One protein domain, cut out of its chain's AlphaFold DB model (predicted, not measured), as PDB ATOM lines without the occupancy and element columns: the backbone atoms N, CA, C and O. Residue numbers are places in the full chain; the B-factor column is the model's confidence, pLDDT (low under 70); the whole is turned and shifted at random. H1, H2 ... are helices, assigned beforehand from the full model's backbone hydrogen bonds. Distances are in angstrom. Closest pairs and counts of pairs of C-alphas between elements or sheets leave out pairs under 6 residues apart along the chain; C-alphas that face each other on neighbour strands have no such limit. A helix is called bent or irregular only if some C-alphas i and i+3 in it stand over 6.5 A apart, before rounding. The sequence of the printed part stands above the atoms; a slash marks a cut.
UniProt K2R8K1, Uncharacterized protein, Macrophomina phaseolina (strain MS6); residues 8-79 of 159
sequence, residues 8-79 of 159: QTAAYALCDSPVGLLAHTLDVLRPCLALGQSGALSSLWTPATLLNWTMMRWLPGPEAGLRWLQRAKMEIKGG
ATOM      1  N   GLN A   8     123.582 231.213 202.738       78.00
ATOM      2  CA  GLN A   8     124.171 232.259 201.888       78.00
ATOM      3  C   GLN A   8     123.528 233.635 202.114       78.00
ATOM      4  O   GLN A   8     124.231 234.631 202.233       78.00
ATOM      5  N   THR A   9     122.198 233.698 202.239       82.25
ATOM      6  CA  THR A   9     121.490 234.956 202.531       82.25
ATOM      7  C   THR A   9     121.846 235.481 203.919       82.25
ATOM      8  O   THR A   9     122.076 236.674 204.087       82.25
ATOM      9  N   ALA A  10     121.937 234.588 204.910       80.44
ATOM     10  CA  ALA A  10     122.370 234.956 206.253       80.44
ATOM     11  C   ALA A  10     123.832 235.424 206.277       80.44
ATOM     12  O   ALA A  10     124.136 236.405 206.945       80.44
ATOM     13  N   ALA A  11     124.720 234.764 205.524       81.44
ATOM     14  CA  ALA A  11     126.110 235.187 205.388       81.44
ATOM     15  C   ALA A  11     126.201 236.603 204.818       81.44
ATOM     16  O   ALA A  11     126.863 237.439 205.413       81.44
ATOM     17  N   TYR A  12     125.474 236.886 203.734       81.81
ATOM     18  CA  TYR A  12     125.472 238.207 203.110       81.81
ATOM     19  C   TYR A  12     124.952 239.299 204.057       81.81
ATOM     20  O   TYR A  12     125.604 240.322 204.224       81.81
ATOM     21  N   ALA A  13     123.841 239.050 204.760       85.06
ATOM     22  CA  ALA A  13     123.310 239.991 205.751       85.06
ATOM     23  C   ALA A  13     124.290 240.246 206.916       85.06
ATOM     24  O   ALA A  13     124.403 241.365 207.410       85.06
ATOM     25  N   LEU A  14     125.023 239.213 207.344       84.69
ATOM     26  CA  LEU A  14     126.039 239.316 208.394       84.69
ATOM     27  C   LEU A  14     127.366 239.917 207.909       84.69
ATOM     28  O   LEU A  14     128.174 240.270 208.759       84.69
ATOM     29  N   CYS A  15     127.601 240.016 206.597       83.19
ATOM     30  CA  CYS A  15     128.741 240.718 205.996       83.19
ATOM     31  C   CYS A  15     128.486 242.218 205.793       83.19
ATOM     32  O   CYS A  15     129.430 242.936 205.489       83.19
ATOM     33  N   ASP A  16     127.237 242.683 205.895       87.25
ATOM     34  CA  ASP A  16     126.863 244.082 205.630       87.25
ATOM     35  C   ASP A  16     126.751 244.923 206.915       87.25
ATOM     36  O   ASP A  16     127.014 246.123 206.919       87.25
ATOM     37  N   SER A  17     126.498 244.282 208.066       88.06
ATOM     38  CA  SER A  17     126.458 244.958 209.370       88.06
ATOM     39  C   SER A  17     127.400 244.338 210.415       88.06
ATOM     40  O   SER A  17     127.116 243.240 210.914       88.06
ATOM     41  N   PRO A  18     128.465 245.044 210.856       84.81
ATOM     42  CA  PRO A  18     129.338 244.542 211.922       84.81
ATOM     43  C   PRO A  18     128.607 244.478 213.272       84.81
ATOM     44  O   PRO A  18     128.923 243.637 214.112       84.81
ATOM     45  N   VAL A  19     127.574 245.307 213.465       88.62
ATOM     46  CA  VAL A  19     126.700 245.270 214.649       88.62
ATOM     47  C   VAL A  19     125.794 244.036 214.622       88.62
ATOM     48  O   VAL A  19     125.628 243.378 215.647       88.62
ATOM     49  N   GLY A  20     125.254 243.672 213.453       88.19
ATOM     50  CA  GLY A  20     124.494 242.430 213.285       88.19
ATOM     51  C   GLY A  20     125.344 241.188 213.570       88.19
ATOM     52  O   GLY A  20     124.892 240.260 214.244       88.19
ATOM     53  N   LEU A  21     126.608 241.199 213.131       87.94
ATOM     54  CA  LEU A  21     127.567 240.140 213.441       87.94
ATOM     55  C   LEU A  21     127.919 240.077 214.933       87.94
ATOM     56  O   LEU A  21     128.006 238.979 215.493       87.94
ATOM     57  N   LEU A  22     128.089 241.228 215.586       89.69
ATOM     58  CA  LEU A  22     128.325 241.307 217.027       89.69
ATOM     59  C   LEU A  22     127.140 240.730 217.808       89.69
ATOM     60  O   LEU A  22     127.339 239.870 218.662       89.69
ATOM     61  N   ALA A  23     125.911 241.137 217.481       89.69
ATOM     62  CA  ALA A  23     124.700 240.619 218.115       89.69
ATOM     63  C   ALA A  23     124.591 239.093 217.961       89.69
ATOM     64  O   ALA A  23     124.355 238.382 218.936       89.69
ATOM     65  N   HIS A  24     124.865 238.571 216.761       86.81
ATOM     66  CA  HIS A  24     124.903 237.128 216.529       86.81
ATOM     67  C   HIS A  24     125.989 236.420 217.358       86.81
ATOM     68  O   HIS A  24     125.771 235.321 217.869       86.81
ATOM     69  N   THR A  25     127.160 237.040 217.508       85.69
ATOM     70  CA  THR A  25     128.268 236.496 218.308       85.69
ATOM     71  C   THR A  25     127.917 236.474 219.797       85.69
ATOM     72  O   THR A  25     128.157 235.468 220.463       85.69
ATOM     73  N   LEU A  26     127.272 237.526 220.307       86.81
ATOM     74  CA  LEU A  26     126.771 237.590 221.681       86.81
ATOM     75  C   LEU A  26     125.713 236.517 221.960       86.81
ATOM     76  O   LEU A  26     125.772 235.873 223.002       86.81
ATOM     77  N   ASP A  27     124.799 236.265 221.020       86.94
ATOM     78  CA  ASP A  27     123.810 235.188 221.148       86.94
ATOM     79  C   ASP A  27     124.471 233.807 221.280       86.94
ATOM     80  O   ASP A  27     124.041 232.983 222.090       86.94
ATOM     81  N   VAL A  28     125.539 233.552 220.515       83.12
ATOM     82  CA  VAL A  28     126.306 232.295 220.584       83.12
ATOM     83  C   VAL A  28     127.083 232.178 221.897       83.12
ATOM     84  O   VAL A  28     127.210 231.081 222.440       83.12
ATOM     85  N   LEU A  29     127.608 233.291 222.408       83.38
ATOM     86  CA  LEU A  29     128.375 233.326 223.652       83.38
ATOM     87  C   LEU A  29     127.496 233.440 224.896       83.38
ATOM     88  O   LEU A  29     127.995 233.234 225.997       83.38
ATOM     89  N   ARG A  30     126.193 233.691 224.744       83.06
ATOM     90  CA  ARG A  30     125.244 233.867 225.848       83.06
ATOM     91  C   ARG A  30     125.336 232.786 226.932       83.06
ATOM     92  O   ARG A  30     125.284 233.173 228.093       83.06
ATOM     93  N   PRO A  31     125.499 231.482 226.635       77.06
ATOM     94  CA  PRO A  31     125.676 230.477 227.684       77.06
ATOM     95  C   PRO A  31     126.971 230.668 228.488       77.06
ATOM     96  O   PRO A  31     126.942 230.526 229.705       77.06
ATOM     97  N   CYS A  32     128.069 231.042 227.824       74.25
ATOM     98  CA  CYS A  32     129.361 231.335 228.459       74.25
ATOM     99  C   CYS A  32     129.267 232.615 229.298       74.25
ATOM    100  O   CYS A  32     129.745 232.668 230.422       74.25
ATOM    101  N   LEU A  33     128.573 233.638 228.785       73.44
ATOM    102  CA  LEU A  33     128.351 234.904 229.489       73.44
ATOM    103  C   LEU A  33     127.408 234.749 230.689       73.44
ATOM    104  O   LEU A  33     127.618 235.392 231.709       73.44
ATOM    105  N   ALA A  34     126.375 233.911 230.582       71.06
ATOM    106  CA  ALA A  34     125.410 233.680 231.654       71.06
ATOM    107  C   ALA A  34     126.018 232.890 232.823       71.06
ATOM    108  O   ALA A  34     125.681 233.159 233.971       71.06
ATOM    109  N   LEU A  35     126.913 231.939 232.536       63.25
ATOM    110  CA  LEU A  35     127.633 231.166 233.555       63.25
ATOM    111  C   LEU A  35     128.889 231.900 234.057       63.25
ATOM    112  O   LEU A  35     129.240 231.808 235.227       63.25
ATOM    113  N   GLY A  36     129.517 232.716 233.206       55.56
ATOM    114  CA  GLY A  36     130.711 233.502 233.518       55.56
ATOM    115  C   GLY A  36     130.471 234.817 234.266       55.56
ATOM    116  O   GLY A  36     131.417 235.578 234.469       55.56
ATOM    117  N   GLN A  37     129.234 235.102 234.688       52.50
ATOM    118  CA  GLN A  37     128.868 236.343 235.384       52.50
ATOM    119  C   GLN A  37     129.408 236.455 236.819       52.50
ATOM    120  O   GLN A  37     129.338 237.535 237.401       52.50
ATOM    121  N   SER A  38     129.993 235.394 237.383       46.31
ATOM    122  CA  SER A  38     130.553 235.413 238.737       46.31
ATOM    123  C   SER A  38     131.994 234.890 238.752       46.31
ATOM    124  O   SER A  38     132.236 233.728 239.060       46.31
ATOM    125  N   GLY A  39     132.968 235.744 238.408       55.09
ATOM    126  CA  GLY A  39     134.397 235.468 238.634       55.09
ATOM    127  C   GLY A  39     135.333 235.801 237.465       55.09
ATOM    128  O   GLY A  39     135.057 236.688 236.657       55.09
ATOM    129  N   ALA A  40     136.459 235.076 237.384       48.91
ATOM    130  CA  ALA A  40     137.551 235.255 236.411       48.91
ATOM    131  C   ALA A  40     137.118 235.190 234.928       48.91
ATOM    132  O   ALA A  40     137.826 235.656 234.047       48.91
ATOM    133  N   LEU A  41     135.928 234.668 234.632       53.44
ATOM    134  CA  LEU A  41     135.344 234.651 233.287       53.44
ATOM    135  C   LEU A  41     134.902 236.042 232.795       53.44
ATOM    136  O   LEU A  41     134.857 236.283 231.588       53.44
ATOM    137  N   SER A  42     134.656 236.984 233.713       58.12
ATOM    138  CA  SER A  42     134.382 238.391 233.383       58.12
ATOM    139  C   SER A  42     135.602 239.120 232.802       58.12
ATOM    140  O   SER A  42     135.437 240.041 232.001       58.12
ATOM    141  N   SER A  43     136.826 238.691 233.146       64.06
ATOM    142  CA  SER A  43     138.061 239.245 232.578       64.06
ATOM    143  C   SER A  43     138.449 238.606 231.243       64.06
ATOM    144  O   SER A  43     139.206 239.210 230.488       64.06
ATOM    145  N   LEU A  44     137.917 237.425 230.914       75.94
ATOM    146  CA  LEU A  44     138.104 236.789 229.605       75.94
ATOM    147  C   LEU A  44     137.173 237.406 228.554       75.94
ATOM    148  O   LEU A  44     137.620 237.843 227.488       75.94
ATOM    149  N   TRP A  45     135.883 237.518 228.876       78.38
ATOM    150  CA  TRP A  45     134.856 238.040 227.972       78.38
ATOM    151  C   TRP A  45     134.704 239.566 228.061       78.38
ATOM    152  O   TRP A  45     133.605 240.097 228.224       78.38
ATOM    153  N   THR A  46     135.816 240.293 227.932       84.62
ATOM    154  CA  THR A  46     135.791 241.763 227.895       84.62
ATOM    155  C   THR A  46     135.145 242.286 226.605       84.62
ATOM    156  O   THR A  46     135.186 241.607 225.570       84.62
ATOM    157  N   PRO A  47     134.625 243.530 226.597       86.19
ATOM    158  CA  PRO A  47     134.168 244.173 225.367       86.19
ATOM    159  C   PRO A  47     135.232 244.170 224.260       86.19
ATOM    160  O   PRO A  47     134.904 243.963 223.096       86.19
ATOM    161  N   ALA A  48     136.512 244.327 224.617       89.12
ATOM    162  CA  ALA A  48     137.618 244.280 223.666       89.12
ATOM    163  C   ALA A  48     137.797 242.879 223.056       89.12
ATOM    164  O   ALA A  48     137.948 242.758 221.842       89.12
ATOM    165  N   THR A  49     137.711 241.815 223.863       88.38
ATOM    166  CA  THR A  49     137.761 240.427 223.373       88.38
ATOM    167  C   THR A  49     136.613 240.149 222.402       88.38
ATOM    168  O   THR A  49     136.831 239.602 221.323       88.38
ATOM    169  N   LEU A  50     135.397 240.576 222.749       88.19
ATOM    170  CA  LEU A  50     134.206 240.400 221.913       88.19
ATOM    171  C   LEU A  50     134.316 241.157 220.583       88.19
ATOM    172  O   LEU A  50     133.969 240.620 219.526       88.19
ATOM    173  N   LEU A  51     134.844 242.384 220.618       89.62
ATOM    174  CA  LEU A  51     135.135 243.156 219.414       89.62
ATOM    175  C   LEU A  51     136.206 242.472 218.563       89.62
ATOM    176  O   LEU A  51     135.986 242.294 217.370       89.62
ATOM    177  N   ASN A  52     137.306 242.007 219.159       90.62
ATOM    178  CA  ASN A  52     138.355 241.280 218.440       90.62
ATOM    179  C   ASN A  52     137.806 240.027 217.747       90.62
ATOM    180  O   ASN A  52     138.074 239.808 216.570       90.62
ATOM    181  N   TRP A  53     136.978 239.238 218.434       87.31
ATOM    182  CA  TRP A  53     136.306 238.073 217.851       87.31
ATOM    183  C   TRP A  53     135.399 238.438 216.681       87.31
ATOM    184  O   TRP A  53     135.423 237.782 215.636       87.31
ATOM    185  N   THR A  54     134.619 239.505 216.844       88.88
ATOM    186  CA  THR A  54     133.740 240.006 215.786       88.88
ATOM    187  C   THR A  54     134.564 240.443 214.578       88.88
ATOM    188  O   THR A  54     134.253 240.045 213.457       88.88
ATOM    189  N   MET A  55     135.662 241.172 214.793       88.62
ATOM    190  CA  MET A  55     136.541 241.657 213.725       88.62
ATOM    191  C   MET A  55     137.277 240.522 213.008       88.62
ATOM    192  O   MET A  55     137.327 240.516 211.780       88.62
ATOM    193  N   MET A  56     137.763 239.509 213.736       89.19
ATOM    194  CA  MET A  56     138.381 238.318 213.136       89.19
ATOM    195  C   MET A  56     137.423 237.546 212.224       89.19
ATOM    196  O   MET A  56     137.865 236.918 211.267       89.19
ATOM    197  N   ARG A  57     136.113 237.583 212.498       84.88
ATOM    198  CA  ARG A  57     135.093 236.958 211.644       84.88
ATOM    199  C   ARG A  57     134.611 237.885 210.526       84.88
ATOM    200  O   ARG A  57     134.247 237.402 209.458       84.88
ATOM    201  N   TRP A  58     134.605 239.190 210.770       86.19
ATOM    202  CA  TRP A  58     134.180 240.204 209.812       86.19
ATOM    203  C   TRP A  58     135.163 240.356 208.646       86.19
ATOM    204  O   TRP A  58     134.743 240.296 207.496       86.19
ATOM    205  N   LEU A  59     136.466 240.489 208.928       83.31
ATOM    206  CA  LEU A  59     137.506 240.758 207.921       83.31
ATOM    207  C   LEU A  59     137.584 239.715 206.783       83.31
ATOM    208  O   LEU A  59     137.593 240.122 205.623       83.31
ATOM    209  N   PRO A  60     137.621 238.395 207.053       82.00
ATOM    210  CA  PRO A  60     137.566 237.372 206.003       82.00
ATOM    211  C   PRO A  60     136.139 237.094 205.502       82.00
ATOM    212  O   PRO A  60     135.959 236.376 204.519       82.00
ATOM    213  N   GLY A  61     135.126 237.627 206.188       82.56
ATOM    214  CA  GLY A  61     133.714 237.353 205.968       82.56
ATOM    215  C   GLY A  61     133.209 236.088 206.696       82.56
ATOM    216  O   GLY A  61     133.840 235.026 206.637       82.56
ATOM    217  N   PRO A  62     132.021 236.121 207.337       83.19
ATOM    218  CA  PRO A  62     131.409 234.966 208.013       83.19
ATOM    219  C   PRO A  62     130.985 233.813 207.081       83.19
ATOM    220  O   PRO A  62     130.554 232.759 207.560       83.19
ATOM    221  N   GLU A  63     131.089 233.987 205.761       85.38
ATOM    222  CA  GLU A  63     130.593 233.039 204.760       85.38
ATOM    223  C   GLU A  63     131.219 231.644 204.897       85.38
ATOM    224  O   GLU A  63     130.505 230.641 204.825       85.38
ATOM    225  N   ALA A  64     132.529 231.557 205.148       84.38
ATOM    226  CA  ALA A  64     133.238 230.280 205.227       84.38
ATOM    227  C   ALA A  64     132.672 229.363 206.327       84.38
ATOM    228  O   ALA A  64     132.398 228.185 206.080       84.38
ATOM    229  N   GLY A  65     132.424 229.914 207.521       83.38
ATOM    230  CA  GLY A  65     131.856 229.159 208.641       83.38
ATOM    231  C   GLY A  65     130.419 228.704 208.378       83.38
ATOM    232  O   GLY A  65     130.054 227.566 208.678       83.38
ATOM    233  N   LEU A  66     129.603 229.559 207.755       83.88
ATOM    234  CA  LEU A  66     128.219 229.222 207.408       83.88
ATOM    235  C   LEU A  66     128.139 228.193 206.272       83.88
ATOM    236  O   LEU A  66     127.269 227.321 206.294       83.88
ATOM    237  N   ARG A  67     129.075 228.239 205.319       86.06
ATOM    238  CA  ARG A  67     129.208 227.242 204.251       86.06
ATOM    239  C   ARG A  67     129.617 225.878 204.805       86.06
ATOM    240  O   ARG A  67     129.067 224.868 204.366       86.06
ATOM    241  N   TRP A  68     130.533 225.837 205.775       88.00
ATOM    242  CA  TRP A  68     130.878 224.596 206.476       88.00
ATOM    243  C   TRP A  68     129.654 223.997 207.179       88.00
ATOM    244  O   TRP A  68     129.337 222.830 206.963       88.00
ATOM    245  N   LEU A  69     128.885 224.810 207.914       85.94
ATOM    246  CA  LEU A  69     127.665 224.355 208.589       85.94
ATOM    247  C   LEU A  69     126.599 223.848 207.604       85.94
ATOM    248  O   LEU A  69     125.943 222.834 207.854       85.94
ATOM    249  N   GLN A  70     126.433 224.528 206.465       85.69
ATOM    250  CA  GLN A  70     125.542 224.078 205.399       85.69
ATOM    251  C   GLN A  70     125.943 222.693 204.882       85.69
ATOM    252  O   GLN A  70     125.071 221.839 204.717       85.69
ATOM    253  N   ARG A  71     127.243 222.464 204.655       85.62
ATOM    254  CA  ARG A  71     127.769 221.169 204.203       85.62
ATOM    255  C   ARG A  71     127.598 220.083 205.258       85.62
ATOM    256  O   ARG A  71     127.023 219.053 204.933       85.62
ATOM    257  N   ALA A  72     127.956 220.348 206.514       84.44
ATOM    258  CA  ALA A  72     127.753 219.407 207.616       84.44
ATOM    259  C   ALA A  72     126.276 218.981 207.732       84.44
ATOM    260  O   ALA A  72     125.947 217.806 207.883       84.44
ATOM    261  N   LYS A  73     125.342 219.928 207.565       82.25
ATOM    262  CA  LYS A  73     123.906 219.623 207.548       82.25
ATOM    263  C   LYS A  73     123.489 218.784 206.333       82.25
ATOM    264  O   LYS A  73     122.594 217.946 206.449       82.25
ATOM    265  N   MET A  74     124.074 219.036 205.163       82.12
ATOM    266  CA  MET A  74     123.822 218.240 203.959       82.12
ATOM    267  C   MET A  74     124.376 216.822 204.091       82.12
ATOM    268  O   MET A  74     123.696 215.899 203.665       82.12
ATOM    269  N   GLU A  75     125.533 216.631 204.725       80.62
ATOM    270  CA  GLU A  75     126.093 215.304 205.019       80.62
ATOM    271  C   GLU A  75     125.142 214.495 205.910       80.62
ATOM    272  O   GLU A  75     124.761 213.381 205.551       80.62
ATOM    273  N   ILE A  76     124.637 215.104 206.989       76.81
ATOM    274  CA  ILE A  76     123.636 214.484 207.875       76.81
ATOM    275  C   ILE A  76     122.364 214.096 207.102       76.81
ATOM    276  O   ILE A  76     121.845 212.994 207.259       76.81
ATOM    277  N   LYS A  77     121.847 214.992 206.248       73.25
ATOM    278  CA  LYS A  77     120.628 214.746 205.451       73.25
ATOM    279  C   LYS A  77     120.826 213.750 204.312       73.25
ATOM    280  O   LYS A  77     119.879 213.068 203.941       73.25
ATOM    281  N   GLY A  78     122.026 213.699 203.743       67.69
ATOM    282  CA  GLY A  78     122.393 212.838 202.622       67.69
ATOM    283  C   GLY A  78     122.633 211.385 203.019       67.69
ATOM    284  O   GLY A  78     123.061 210.601 202.180       67.69
ATOM    285  N   GLY A  79     122.391 211.021 204.283       61.06
ATOM    286  CA  GLY A  79     122.577 209.659 204.769       61.06
ATOM    287  C   GLY A  79     124.045 209.264 204.943       61.06
ATOM    288  O   GLY A  79     124.324 208.076 205.083       61.06
TER     289      GLY A  79
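AT A GLANCE: This is residues 8 to 79 of the 159 residues of an uncharacterized protein of Macrophomina phaseolina (strain MS6) (UniProt K2R8K1). The chain runs out through H1 and H2, turns at short H3 and folds back through H4 and H5, with H4 crossing part of H2 and the beginning of H5 packing on H1. Residues 71 to 79 stick out. The printed part has 72 residues with five named helices and no named strand, all helix. It is loose, radius of gyration of the C-alphas 14.6 A, spanning 44 by 30 by 15 A.

HOW THE PARTS SIT: H2, residues 18 to 35, is irregular, C-alphas 28 and 31 being 7.4 A apart, with a kink of 55 degrees near residue 29. Its residues 18 to 26 alone touch H4, residues 47 to 58, at a steep tilt of 51 degrees, opposite ways; the closest C-alphas, Leu 22 and Thr 54, are 5.7 A apart. H1, residues 8 to 16, and H2 only just touch, with 3 pairs of C-alphas within 8 A, only at the corner; the closest are Leu 14 and Leu 21, 5.3 A. H5, residues 63 to 77, touches H1 with residues 63 to 67 alone, at 19 degrees, a shallow tilt, opposite ways; the closest C-alphas are Ala 11 and Glu 63, 5.0 A. H3, residues 41 to 44, is close but not clearly touching H2. Every O i to N i+4 pair is within hydrogen-bond range in H1, H4 and H5, and 12 of 14 in H2; H3 is too short.

IN THESE COORDINATES: H2 measures 25.5 A, H5 20.8 A, H4 16.1 A. C-alpha 18 is at (129.338, 244.542, 211.922), C-alpha 77 at (120.628, 214.746, 205.451).

THE WHOLE: The printed part has no cut. The four links are tight. Residues 35 to 43 and 78 to 79 are under pLDDT 70.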